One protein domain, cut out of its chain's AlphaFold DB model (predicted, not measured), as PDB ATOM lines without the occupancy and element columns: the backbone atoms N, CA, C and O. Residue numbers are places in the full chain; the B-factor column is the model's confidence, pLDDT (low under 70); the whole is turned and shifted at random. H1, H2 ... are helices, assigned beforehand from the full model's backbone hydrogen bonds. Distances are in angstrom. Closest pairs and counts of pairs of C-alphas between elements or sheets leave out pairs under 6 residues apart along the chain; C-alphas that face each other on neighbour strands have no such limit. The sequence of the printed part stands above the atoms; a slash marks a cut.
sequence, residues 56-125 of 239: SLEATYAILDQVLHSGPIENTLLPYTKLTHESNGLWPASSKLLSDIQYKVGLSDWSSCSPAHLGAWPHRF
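What this domain is: This is residues 56 to 125 of the 239 residues of the protein "Peptidase_M3 domain-containing protein" of Schistosoma margrebowiei (UniProt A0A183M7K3). A short helix, H3, forms the core of a small helical body, with the longer helix H1 crossing it at a steep angle on one side and three very short helices, H2, H4 and H5, packed on it elsewhere. Between H2 and H3 the backbone makes a wide loop, residues 78 to 92, with no named element. The printed part has 70 residues with five named helices, in the order H1, H2, H3, H4, H5, and no named strand; the class is all helix, with 39 residues in helices. It is compact, with a radius of gyration of the C-alphas of 11.9 A, and rounded, spanning 32 by 29 by 22 A.

How they stand to each other: H1, residues 56 to 70, and H3, residues 93 to 104, touch, and H3 touches H1 with residues 97 to 102 alone; their closest C-alphas, those of Leu 64 and Leu 98, are 6.2 A apart. The two stand at a steep tilt of 48 degrees and run opposite ways. H1 and H2, residues 74 to 77, only just touch, with 3 pairs of C-alphas within 8 A, and touch only at the corner by their tight link; the closest C-alphas are those of Leu 68 and Thr 76, 6.3 A apart. H3 is the hub, touching the four other helices. H2 touches residues 93 to 97 of H3, closest at the C-alphas of Thr 76 and Ala 93, 6.2 A. H4, residues 115 to 118, touches residues 95 to 99 of H3, closest at the C-alphas of Lys 96 and Pro 115, 5.1 A. H5, residues 121 to 124, touches residues 94 to 98 of H3, closest at the C-alphas of Ser 95 and Pro 122, 6.3 A. H4 and H5 meet only through their link, and both are apart from H1 and from H2. In H1 and H3 every O i to N i+4 pair is within hydrogen-bond range, while H2, H4 and H5 are too short for such a pair.

Where its parts are: H1 begins at C-alpha 56, at (17.840, 106.652, 64.844), and is 21.3 A long from first to last C-alpha. H2 measures 5.5 A. H3 runs 16.3 A from C-alpha 93 at (32.351, 92.451, 56.901). H4 measures 5.0 A, and H5, 5.3 A, ends at C-alpha 124, at (34.099, 106.227, 54.160).

The domain as a whole: The C-alphas farthest apart are those of Glu 58 and His 85, at 32.6 A. The printed part has no cut. The link from H2 to H3, 15 residues, is long. Mean pLDDT of the printed part is 79.3, and residues 75 to 90 are under 70.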
ATOM      1  N   SER A  56      17.530 108.003  64.361       82.31
ATOM      2  CA  SER A  56      17.840 106.652  64.844       82.31
ATOM      3  C   SER A  56      18.992 105.970  64.083       82.31
ATOM      4  O   SER A  56      19.622 105.054  64.619       82.31
ATOM      5  N   LEU A  57      19.350 106.421  62.869       87.88
ATOM      6  CA  LEU A  57      20.534 105.918  62.155       87.88
ATOM      7  C   LEU A  57      21.829 106.254  62.897       87.88
ATOM      8  O   LEU A  57      22.737 105.421  62.927       87.88
ATOM      9  N   GLU A  58      21.921 107.421  63.536       89.75
ATOM     10  CA  GLU A  58      23.113 107.810  64.295       89.75
ATOM     11  C   GLU A  58      23.382 106.843  65.455       89.75
ATOM     12  O   GLU A  58      24.539 106.508  65.723       89.75
ATOM     13  N   ALA A  59      22.326 106.316  66.085       90.94
ATOM     14  CA  ALA A  59      22.445 105.268  67.095       90.94
ATOM     15  C   ALA A  59      23.056 103.986  66.510       90.94
ATOM     16  O   ALA A  59      23.937 103.386  67.125       90.94
ATOM     17  N   THR A  60      22.674 103.597  65.289       92.88
ATOM     18  CA  THR A  60      23.285 102.432  64.620       92.88
ATOM     19  C   THR A  60      24.759 102.644  64.304       92.88
ATOM     20  O   THR A  60      25.547 101.706  64.425       92.88
ATOM     21  N   TYR A  61      25.160 103.872  63.969       94.00
ATOM     22  CA  TYR A  61      26.560 104.219  63.737       94.00
ATOM     23  C   TYR A  61      27.373 104.210  65.032       94.00
ATOM     24  O   TYR A  61      28.499 103.718  65.030       94.00
ATOM     25  N   ALA A  62      26.794 104.666  66.146       94.00
ATOM     26  CA  ALA A  62      27.423 104.558  67.458       94.00
ATOM     27  C   ALA A  62      27.591 103.091  67.892       94.00
ATOM     28  O   ALA A  62      28.654 102.719  68.383       94.00
ATOM     29  N   ILE A  63      26.586 102.238  67.660       93.56
ATOM     30  CA  ILE A  63      26.688 100.793  67.929       93.56
ATOM     31  C   ILE A  63      27.763 100.157  67.043       93.56
ATOM     32  O   ILE A  63      28.588  99.394  67.545       93.56
ATOM     33  N   LEU A  64      27.778 100.475  65.744       93.94
ATOM     34  CA  LEU A  64      28.801  99.996  64.813       93.94
ATOM     35  C   LEU A  64      30.200 100.370  65.313       93.94
ATOM     36  O   LEU A  64      31.065  99.504  65.400       93.94
ATOM     37  N   ASP A  65      30.404 101.636  65.672       95.19
ATOM     38  CA  ASP A  65      31.666 102.146  66.203       95.19
ATOM     39  C   ASP A  65      32.106 101.396  67.470       95.19
ATOM     40  O   ASP A  65      33.246 100.938  67.541       95.19
ATOM     41  N   GLN A  66      31.202 101.180  68.433       93.56
ATOM     42  CA  GLN A  66      31.507 100.395  69.636       93.56
ATOM     43  C   GLN A  66      31.901  98.955  69.291       93.56
ATOM     44  O   GLN A  66      32.930  98.468  69.750       93.56
ATOM     45  N   VAL A  67      31.133  98.265  68.443       92.12
ATOM     46  CA  VAL A  67      31.444  96.873  68.076       92.12
ATOM     47  C   VAL A  67      32.781  96.776  67.341       92.12
ATOM     48  O   VAL A  67      33.539  95.844  67.597       92.12
ATOM     49  N   LEU A  68      33.112  97.734  66.474       91.00
ATOM     50  CA  LEU A  68      34.389  97.732  65.759       91.00
ATOM     51  C   LEU A  68      35.595  97.980  66.682       91.00
ATOM     52  O   LEU A  68      36.665  97.436  66.417       91.00
ATOM     53  N   HIS A  69      35.430  98.756  67.761       92.25
ATOM     54  CA  HIS A  69      36.530  99.159  68.652       92.25
ATOM     55  C   HIS A  69      36.624  98.378  69.969       92.25
ATOM     56  O   HIS A  69      37.662  98.428  70.628       92.25
ATOM     57  N   SER A  70      35.577  97.655  70.368       90.62
ATOM     58  CA  SER A  70      35.564  96.857  71.602       90.62
ATOM     59  C   SER A  70      34.939  95.470  71.446       90.62
ATOM     60  O   SER A  70      34.872  94.718  72.418       90.62
ATOM     61  N   GLY A  71      34.420  95.137  70.263       83.75
ATOM     62  CA  GLY A  71      33.754  93.868  70.003       83.75
ATOM     63  C   GLY A  71      34.716  92.717  69.685       83.75
ATOM     64  O   GLY A  71      35.907  92.926  69.444       83.75
ATOM     65  N   PRO A  72      34.200  91.476  69.665       82.31
ATOM     66  CA  PRO A  72      34.973  90.306  69.274       82.31
ATOM     67  C   PRO A  72      35.524  90.405  67.846       82.31
ATOM     68  O   PRO A  72      34.838  90.863  66.930       82.31
ATOM     69  N   ILE A  73      36.755  89.927  67.645       78.69
ATOM     70  CA  ILE A  73      37.496  90.053  66.383       78.69
ATOM     71  C   ILE A  73      36.797  89.358  65.205       78.69
ATOM     72  O   ILE A  73      36.920  89.794  64.060       78.69
ATOM     73  N   GLU A  74      36.015  88.314  65.480       76.56
ATOM     74  CA  GLU A  74      35.193  87.609  64.499       76.56
ATOM     75  C   GLU A  74      34.155  88.509  63.815       76.56
ATOM     76  O   GLU A  74      33.840  88.279  62.647       76.56
ATOM     77  N   ASN A  75      33.677  89.559  64.493       69.81
ATOM     78  CA  ASN A  75      32.720  90.514  63.931       69.81
ATOM     79  C   ASN A  75      33.378  91.500  62.952       69.81
ATOM     80  O   ASN A  75      32.677  92.122  62.154       69.81
ATOM     81  N   THR A  76      34.708  91.632  62.997       67.69
ATOM     82  CA  THR A  76      35.463  92.641  62.239       67.69
ATOM     83  C   THR A  76      36.353  92.023  61.157       67.69
ATOM     84  O   THR A  76      36.538  92.634  60.107       67.69
ATOM     85  N   LEU A  77      36.900  90.817  61.373       66.56
ATOM     86  CA  LEU A  77      37.942  90.238  60.512       66.56
ATOM     87  C   LEU A  77      37.520  89.060  59.639       66.56
ATOM     88  O   LEU A  77      38.299  88.684  58.768       66.56
ATOM     89  N   LEU A  78      36.349  88.454  59.833       61.38
ATOM     90  CA  LEU A  78      35.958  87.326  58.989       61.38
ATOM     91  C   LEU A  78      35.416  87.845  57.648       61.38
ATOM     92  O   LEU A  78      34.331  88.434  57.625       61.38
ATOM     93  N   PRO A  79      36.096  87.594  56.507       53.53
ATOM     94  CA  PRO A  79      35.409  87.622  55.227       53.53
ATOM     95  C   PRO A  79      34.338  86.548  55.355       53.53
ATOM     96  O   PRO A  79      34.663  85.394  55.635       53.53
ATOM     97  N   TYR A  80      33.065  86.912  55.250       53.97
ATOM     98  CA  TYR A  80      31.978  85.957  55.419       53.97
ATOM     99  C   TYR A  80      31.955  84.989  54.226       53.97
ATOM    100  O   TYR A  80      31.153  85.102  53.305       53.97
ATOM    101  N   THR A  81      32.851  84.004  54.244       45.84
ATOM    102  CA  THR A  81      32.810  82.764  53.471       45.84
ATOM    103  C   THR A  81      31.771  81.842  54.099       45.84
ATOM    104  O   THR A  81      32.081  80.775  54.624       45.84
ATOM    105  N   LYS A  82      30.512  82.273  54.083       45.41
ATOM    106  CA  LYS A  82      29.361  81.417  54.354       45.41
ATOM    107  C   LYS A  82      28.355  81.618  53.232       45.41
ATOM    108  O   LYS A  82      27.463  82.451  53.309       45.41
ATOM    109  N   LEU A  83      28.598  80.837  52.179       48.75
ATOM    110  CA  LEU A  83      27.614  80.150  51.343       48.75
ATOM    111  C   LEU A  83      26.165  80.330  51.830       48.75
ATOM    112  O   LEU A  83      25.646  79.517  52.590       48.75
ATOM    113  N   THR A  84      25.494  81.363  51.344       43.31
ATOM    114  CA  THR A  84      24.069  81.268  51.038       43.31
ATOM    115  C   THR A  84      23.995  81.147  49.529       43.31
ATOM    116  O   THR A  84      24.629  81.919  48.816       43.31
ATOM    117  N   HIS A  85      23.263  80.156  49.028       47.56
ATOM    118  CA  HIS A  85      23.085  79.868  47.599       47.56
ATOM    119  C   HIS A  85      22.369  80.990  46.810       47.56
ATOM    120  O   HIS A  85      21.914  80.780  45.690       47.56
ATOM    121  N   GLU A  86      22.308  82.198  47.364       48.84
ATOM    122  CA  GLU A  86      21.668  83.374  46.806       48.84
ATOM    123  C   GLU A  86      22.668  84.542  46.871       48.84
ATOM    124  O   GLU A  86      22.920  85.125  47.923       48.84
ATOM    125  N   SER A  87      23.235  84.862  45.703       48.75
ATOM    126  CA  SER A  87      24.100  86.007  45.355       48.75
ATOM    127  C   SER A  87      25.622  85.910  45.619       48.75
ATOM    128  O   SER A  87      26.122  85.899  46.737       48.75
ATOM    129  N   ASN A  88      26.372  85.946  44.510       51.00
ATOM    130  CA  ASN A  88      27.836  86.002  44.358       51.00
ATOM    131  C   ASN A  88      28.493  87.325  44.841       51.00
ATOM    132  O   ASN A  88      29.447  87.804  44.228       51.00
ATOM    133  N   GLY A  89      27.987  87.968  45.894       56.84
ATOM    134  CA  GLY A  89      28.520  89.251  46.367       56.84
ATOM    135  C   GLY A  89      29.487  89.088  47.539       56.84
ATOM    136  O   GLY A  89      29.052  88.825  48.656       56.84
ATOM    137  N   LEU A  90      30.792  89.272  47.316       68.69
ATOM    138  CA  LEU A  90      31.770  89.394  48.403       68.69
ATOM    139  C   LEU A  90      31.706  90.827  48.961       68.69
ATOM    140  O   LEU A  90      32.287  91.746  48.388       68.69
ATOM    141  N   TRP A  91      30.964  91.035  50.049       72.00
ATOM    142  CA  TRP A  91      30.819  92.351  50.690       72.00
ATOM    143  C   TRP A  91      31.790  92.517  51.870       72.00
ATOM    144  O   TRP A  91      32.136  91.522  52.513       72.00
ATOM    145  N   PRO A  92      32.208  93.752  52.214       79.88
ATOM    146  CA  PRO A  92      32.989  93.996  53.425       79.88
ATOM    147  C   PRO A  92      32.232  93.555  54.688       79.88
ATOM    148  O   PRO A  92      31.038  93.835  54.829       79.88
ATOM    149  N   ALA A  93      32.931  92.919  55.635       81.69
ATOM    150  CA  ALA A  93      32.351  92.451  56.901       81.69
ATOM    151  C   ALA A  93      31.667  93.586  57.685       81.69
ATOM    152  O   ALA A  93      30.570  93.409  58.211       81.69
ATOM    153  N   SER A  94      32.250  94.788  57.660       85.56
ATOM    154  CA  SER A  94      31.693  95.994  58.279       85.56
ATOM    155  C   SER A  94      30.321  96.392  57.725       85.56
ATOM    156  O   SER A  94      29.479  96.898  58.461       85.56
ATOM    157  N   SER A  95      30.071  96.170  56.432       88.56
ATOM    158  CA  SER A  95      28.797  96.523  55.790       88.56
ATOM    159  C   SER A  95      27.705  95.525  56.136       88.56
ATOM    160  O   SER A  95      26.553  95.906  56.339       88.56
ATOM    161  N   LYS A  96      28.073  94.246  56.262       85.88
ATOM    162  CA  LYS A  96      27.176  93.223  56.795       85.88
ATOM    163  C   LYS A  96      26.833  93.508  58.257       85.88
ATOM    164  O   LYS A  96      25.656  93.507  58.594       85.88
ATOM    165  N   LEU A  97      27.833  93.829  59.077       88.62
ATOM    166  CA  LEU A  97      27.636  94.198  60.478       88.62
ATOM    167  C   LEU A  97      26.687  95.395  60.627       88.62
ATOM    168  O   LEU A  97      25.748  95.320  61.412       88.62
ATOM    169  N   LEU A  98      26.887  96.466  59.852       90.94
ATOM    170  CA  LEU A  98      25.988  97.623  59.871       90.94
ATOM    171  C   LEU A  98      24.553  97.231  59.492       90.94
ATOM    172  O   LEU A  98      23.622  97.586  60.206       90.94
ATOM    173  N   SER A  99      24.374  96.459  58.418       89.69
ATOM    174  CA  SER A  99      23.052  95.969  58.005       89.69
ATOM    175  C   SER A  99      22.384  95.113  59.093       89.69
ATOM    176  O   SER A  99      21.203  95.287  59.382       89.69
ATOM    177  N   ASP A 100      23.147  94.244  59.764       88.62
ATOM    178  CA  ASP A 100      22.645  93.409  60.861       88.62
ATOM    179  C   ASP A 100      22.264  94.232  62.093       88.62
ATOM    180  O   ASP A 100      21.277  93.917  62.754       88.62
ATOM    181  N   ILE A 101      23.026  95.283  62.409       91.31
ATOM    182  CA  ILE A 101      22.676  96.232  63.469       91.31
ATOM    183  C   ILE A 101      21.360  96.922  63.114       91.31
ATOM    184  O   ILE A 101      20.437  96.877  63.921       91.31
ATOM    185  N   GLN A 102      21.254  97.496  61.908       91.44
ATOM    186  CA  GLN A 102      20.056  98.194  61.432       91.44
ATOM    187  C   GLN A 102      18.808  97.304  61.475       91.44
ATOM    188  O   GLN A 102      17.750  97.747  61.916       91.44
ATOM    189  N   TYR A 103      18.947  96.036  61.081       88.38
ATOM    190  CA  TYR A 103      17.876  95.048  61.173       88.38
ATOM    191  C   TYR A 103      17.493  94.745  62.629       88.38
ATOM    192  O   TYR A 103      16.315  94.748  62.975       88.38
ATOM    193  N   LYS A 104      18.477  94.516  63.510       89.06
ATOM    194  CA  LYS A 104      18.237  94.184  64.926       89.06
ATOM    195  C   LYS A 104      17.570  95.306  65.711       89.06
ATOM    196  O   LYS A 104      16.762  95.011  66.583       89.06
ATOM    197  N   VAL A 105      17.925  96.563  65.439       85.44
ATOM    198  CA  VAL A 105      17.297  97.712  66.111       85.44
ATOM    199  C   VAL A 105      15.889  98.008  65.583       85.44
ATOM    200  O   VAL A 105      15.186  98.808  66.185       85.44
ATOM    201  N   GLY A 106      15.461  97.354  64.497       84.19
ATOM    202  CA  GLY A 106      14.112  97.508  63.953       84.19
ATOM    203  C   GLY A 106      13.885  98.839  63.239       84.19
ATOM    204  O   GLY A 106      12.781  99.373  63.299       84.19
ATOM    205  N   LEU A 107      14.911  99.386  62.575       80.94
ATOM    206  CA  LEU A 107      14.734 100.567  61.730       80.94
ATOM    207  C   LEU A 107      13.700 100.298  60.633       80.94
ATOM    208  O   LEU A 107      13.635  99.196  60.086       80.94
ATOM    209  N   SER A 108      12.945 101.330  60.263       73.94
ATOM    210  CA  SER A 108      12.003 101.267  59.148       73.94
ATOM    211  C   SER A 108      12.674 100.842  57.839       73.94
ATOM    212  O   SER A 108      13.834 101.174  57.581       73.94
ATOM    213  N   ASP A 109      11.910 100.177  56.969       76.38
ATOM    214  CA  ASP A 109      12.391  99.631  55.693       76.38
ATOM    215  C   ASP A 109      13.106 100.666  54.814       76.38
ATOM    216  O   ASP A 109      14.067 100.327  54.130       76.38
ATOM    217  N   TRP A 110      12.696 101.937  54.862       74.94
ATOM    218  CA  TRP A 110      13.327 103.009  54.084       74.94
ATOM    219  C   TRP A 110      14.697 103.454  54.632       74.94
ATOM    220  O   TRP A 110      15.481 104.050  53.896       74.94
ATOM    221  N   SER A 111      14.994 103.180  55.908       75.75
ATOM    222  CA  SER A 111      16.256 103.547  56.575       75.75
ATOM    223  C   SER A 111      17.227 102.370  56.686       75.75
ATOM    224  O   SER A 111      18.436 102.574  56.807       75.75
ATOM    225  N   SER A 112      16.718 101.137  56.659       81.31
ATOM    226  CA  SER A 112      17.554  99.939  56.615       81.31
ATOM    227  C   SER A 112      18.118  99.728  55.206       81.31
ATOM    228  O   SER A 112      17.471 100.006  54.199       81.31
ATOM    229  N   CYS A 113      19.363  99.261  55.108       82.62
ATOM    230  CA  CYS A 113      19.989  98.977  53.820       82.62
ATOM    231  C   CYS A 113      20.600  97.580  53.814       82.62
ATOM    232  O   CYS A 113      21.281  97.166  54.756       82.62
ATOM    233  N   SER A 114      20.399  96.849  52.713       85.62
ATOM    234  CA  SER A 114      21.077  95.567  52.529       85.62
ATOM    235  C   SER A 114      22.588  95.782  52.356       85.62
ATOM    236  O   SER A 114      23.011  96.832  51.858       85.62
ATOM    237  N   PRO A 115      23.433  94.788  52.689       83.81
ATOM    238  CA  PRO A 115      24.883  94.921  52.536       83.81
ATOM    239  C   PRO A 115      25.302  95.265  51.099       83.81
ATOM    240  O   PRO A 115      26.263  96.003  50.897       83.81
ATOM    241  N   ALA A 116      24.540  94.781  50.110       82.38
ATOM    242  CA  ALA A 116      24.756  95.070  48.697       82.38
ATOM    243  C   ALA A 116      24.576  96.559  48.358       82.38
ATOM    244  O   ALA A 116      25.378  97.118  47.613       82.38
ATOM    245  N   HIS A 117      23.563  97.213  48.935       86.38
ATOM    246  CA  HIS A 117      23.326  98.646  48.741       86.38
ATOM    247  C   HIS A 117      24.291  99.514  49.557       86.38
ATOM    248  O   HIS A 117      24.702 100.576  49.094       86.38
ATOM    249  N   LEU A 118      24.706  99.055  50.744       87.25
ATOM    250  CA  LEU A 118      25.702  99.754  51.565       87.25
ATOM    251  C   LEU A 118      27.089  99.794  50.898       87.25
ATOM    252  O   LEU A 118      27.852 100.745  51.101       87.25
ATOM    253  N   GLY A 119      27.448  98.770  50.119       85.81
ATOM    254  CA  GLY A 119      28.760  98.668  49.483       85.81
ATOM    255  C   GLY A 119      29.885  98.715  50.520       85.81
ATOM    256  O   GLY A 119      29.839  97.997  51.510       85.81
ATOM    257  N   ALA A 120      30.888  99.574  50.330       87.00
ATOM    258  CA  ALA A 120      31.954  99.827  51.309       87.00
ATOM    259  C   ALA A 120      31.746 101.141  52.091       87.00
ATOM    260  O   ALA A 120      32.713 101.806  52.461       87.00
ATOM    261  N   TRP A 121      30.491 101.560  52.318       90.44
ATOM    262  CA  TRP A 121      30.188 102.803  53.037       90.44
ATOM    263  C   TRP A 121      30.898 102.938  54.395       90.44
ATOM    264  O   TRP A 121      31.465 104.010  54.609       90.44
ATOM    265  N   PRO A 122      30.999 101.896  55.251       89.88
ATOM    266  CA  PRO A 122      31.712 102.017  56.525       89.88
ATOM    267  C   PRO A 122      33.175 102.459  56.381       89.88
ATOM    268  O   PRO A 122      33.695 103.129  57.261       89.88
ATOM    269  N   HIS A 123      33.841 102.176  55.254       88.94
ATOM    270  CA  HIS A 123      35.220 102.629  55.017       88.94
ATOM    271  C   HIS A 123      35.315 104.143  54.772       88.94
ATOM    272  O   HIS A 123      36.377 104.736  54.932       88.94
ATOM    273  N   ARG A 124      34.211 104.773  54.351       91.38
ATOM    274  CA  ARG A 124      34.099 106.227  54.160       91.38
ATOM    275  C   ARG A 124      33.640 106.940  55.429       91.38
ATOM    276  O   ARG A 124      33.590 108.167  55.443       91.38
ATOM    277  N   PHE A 125      33.309 106.196  56.482       93.31
ATOM    278  CA  PHE A 125      32.905 106.772  57.752       93.31
ATOM    279  C   PHE A 125      34.144 107.165  58.562       93.31
ATOM    280  O   PHE A 125      34.603 106.455  59.452       93.31
TER     281      PHE A 125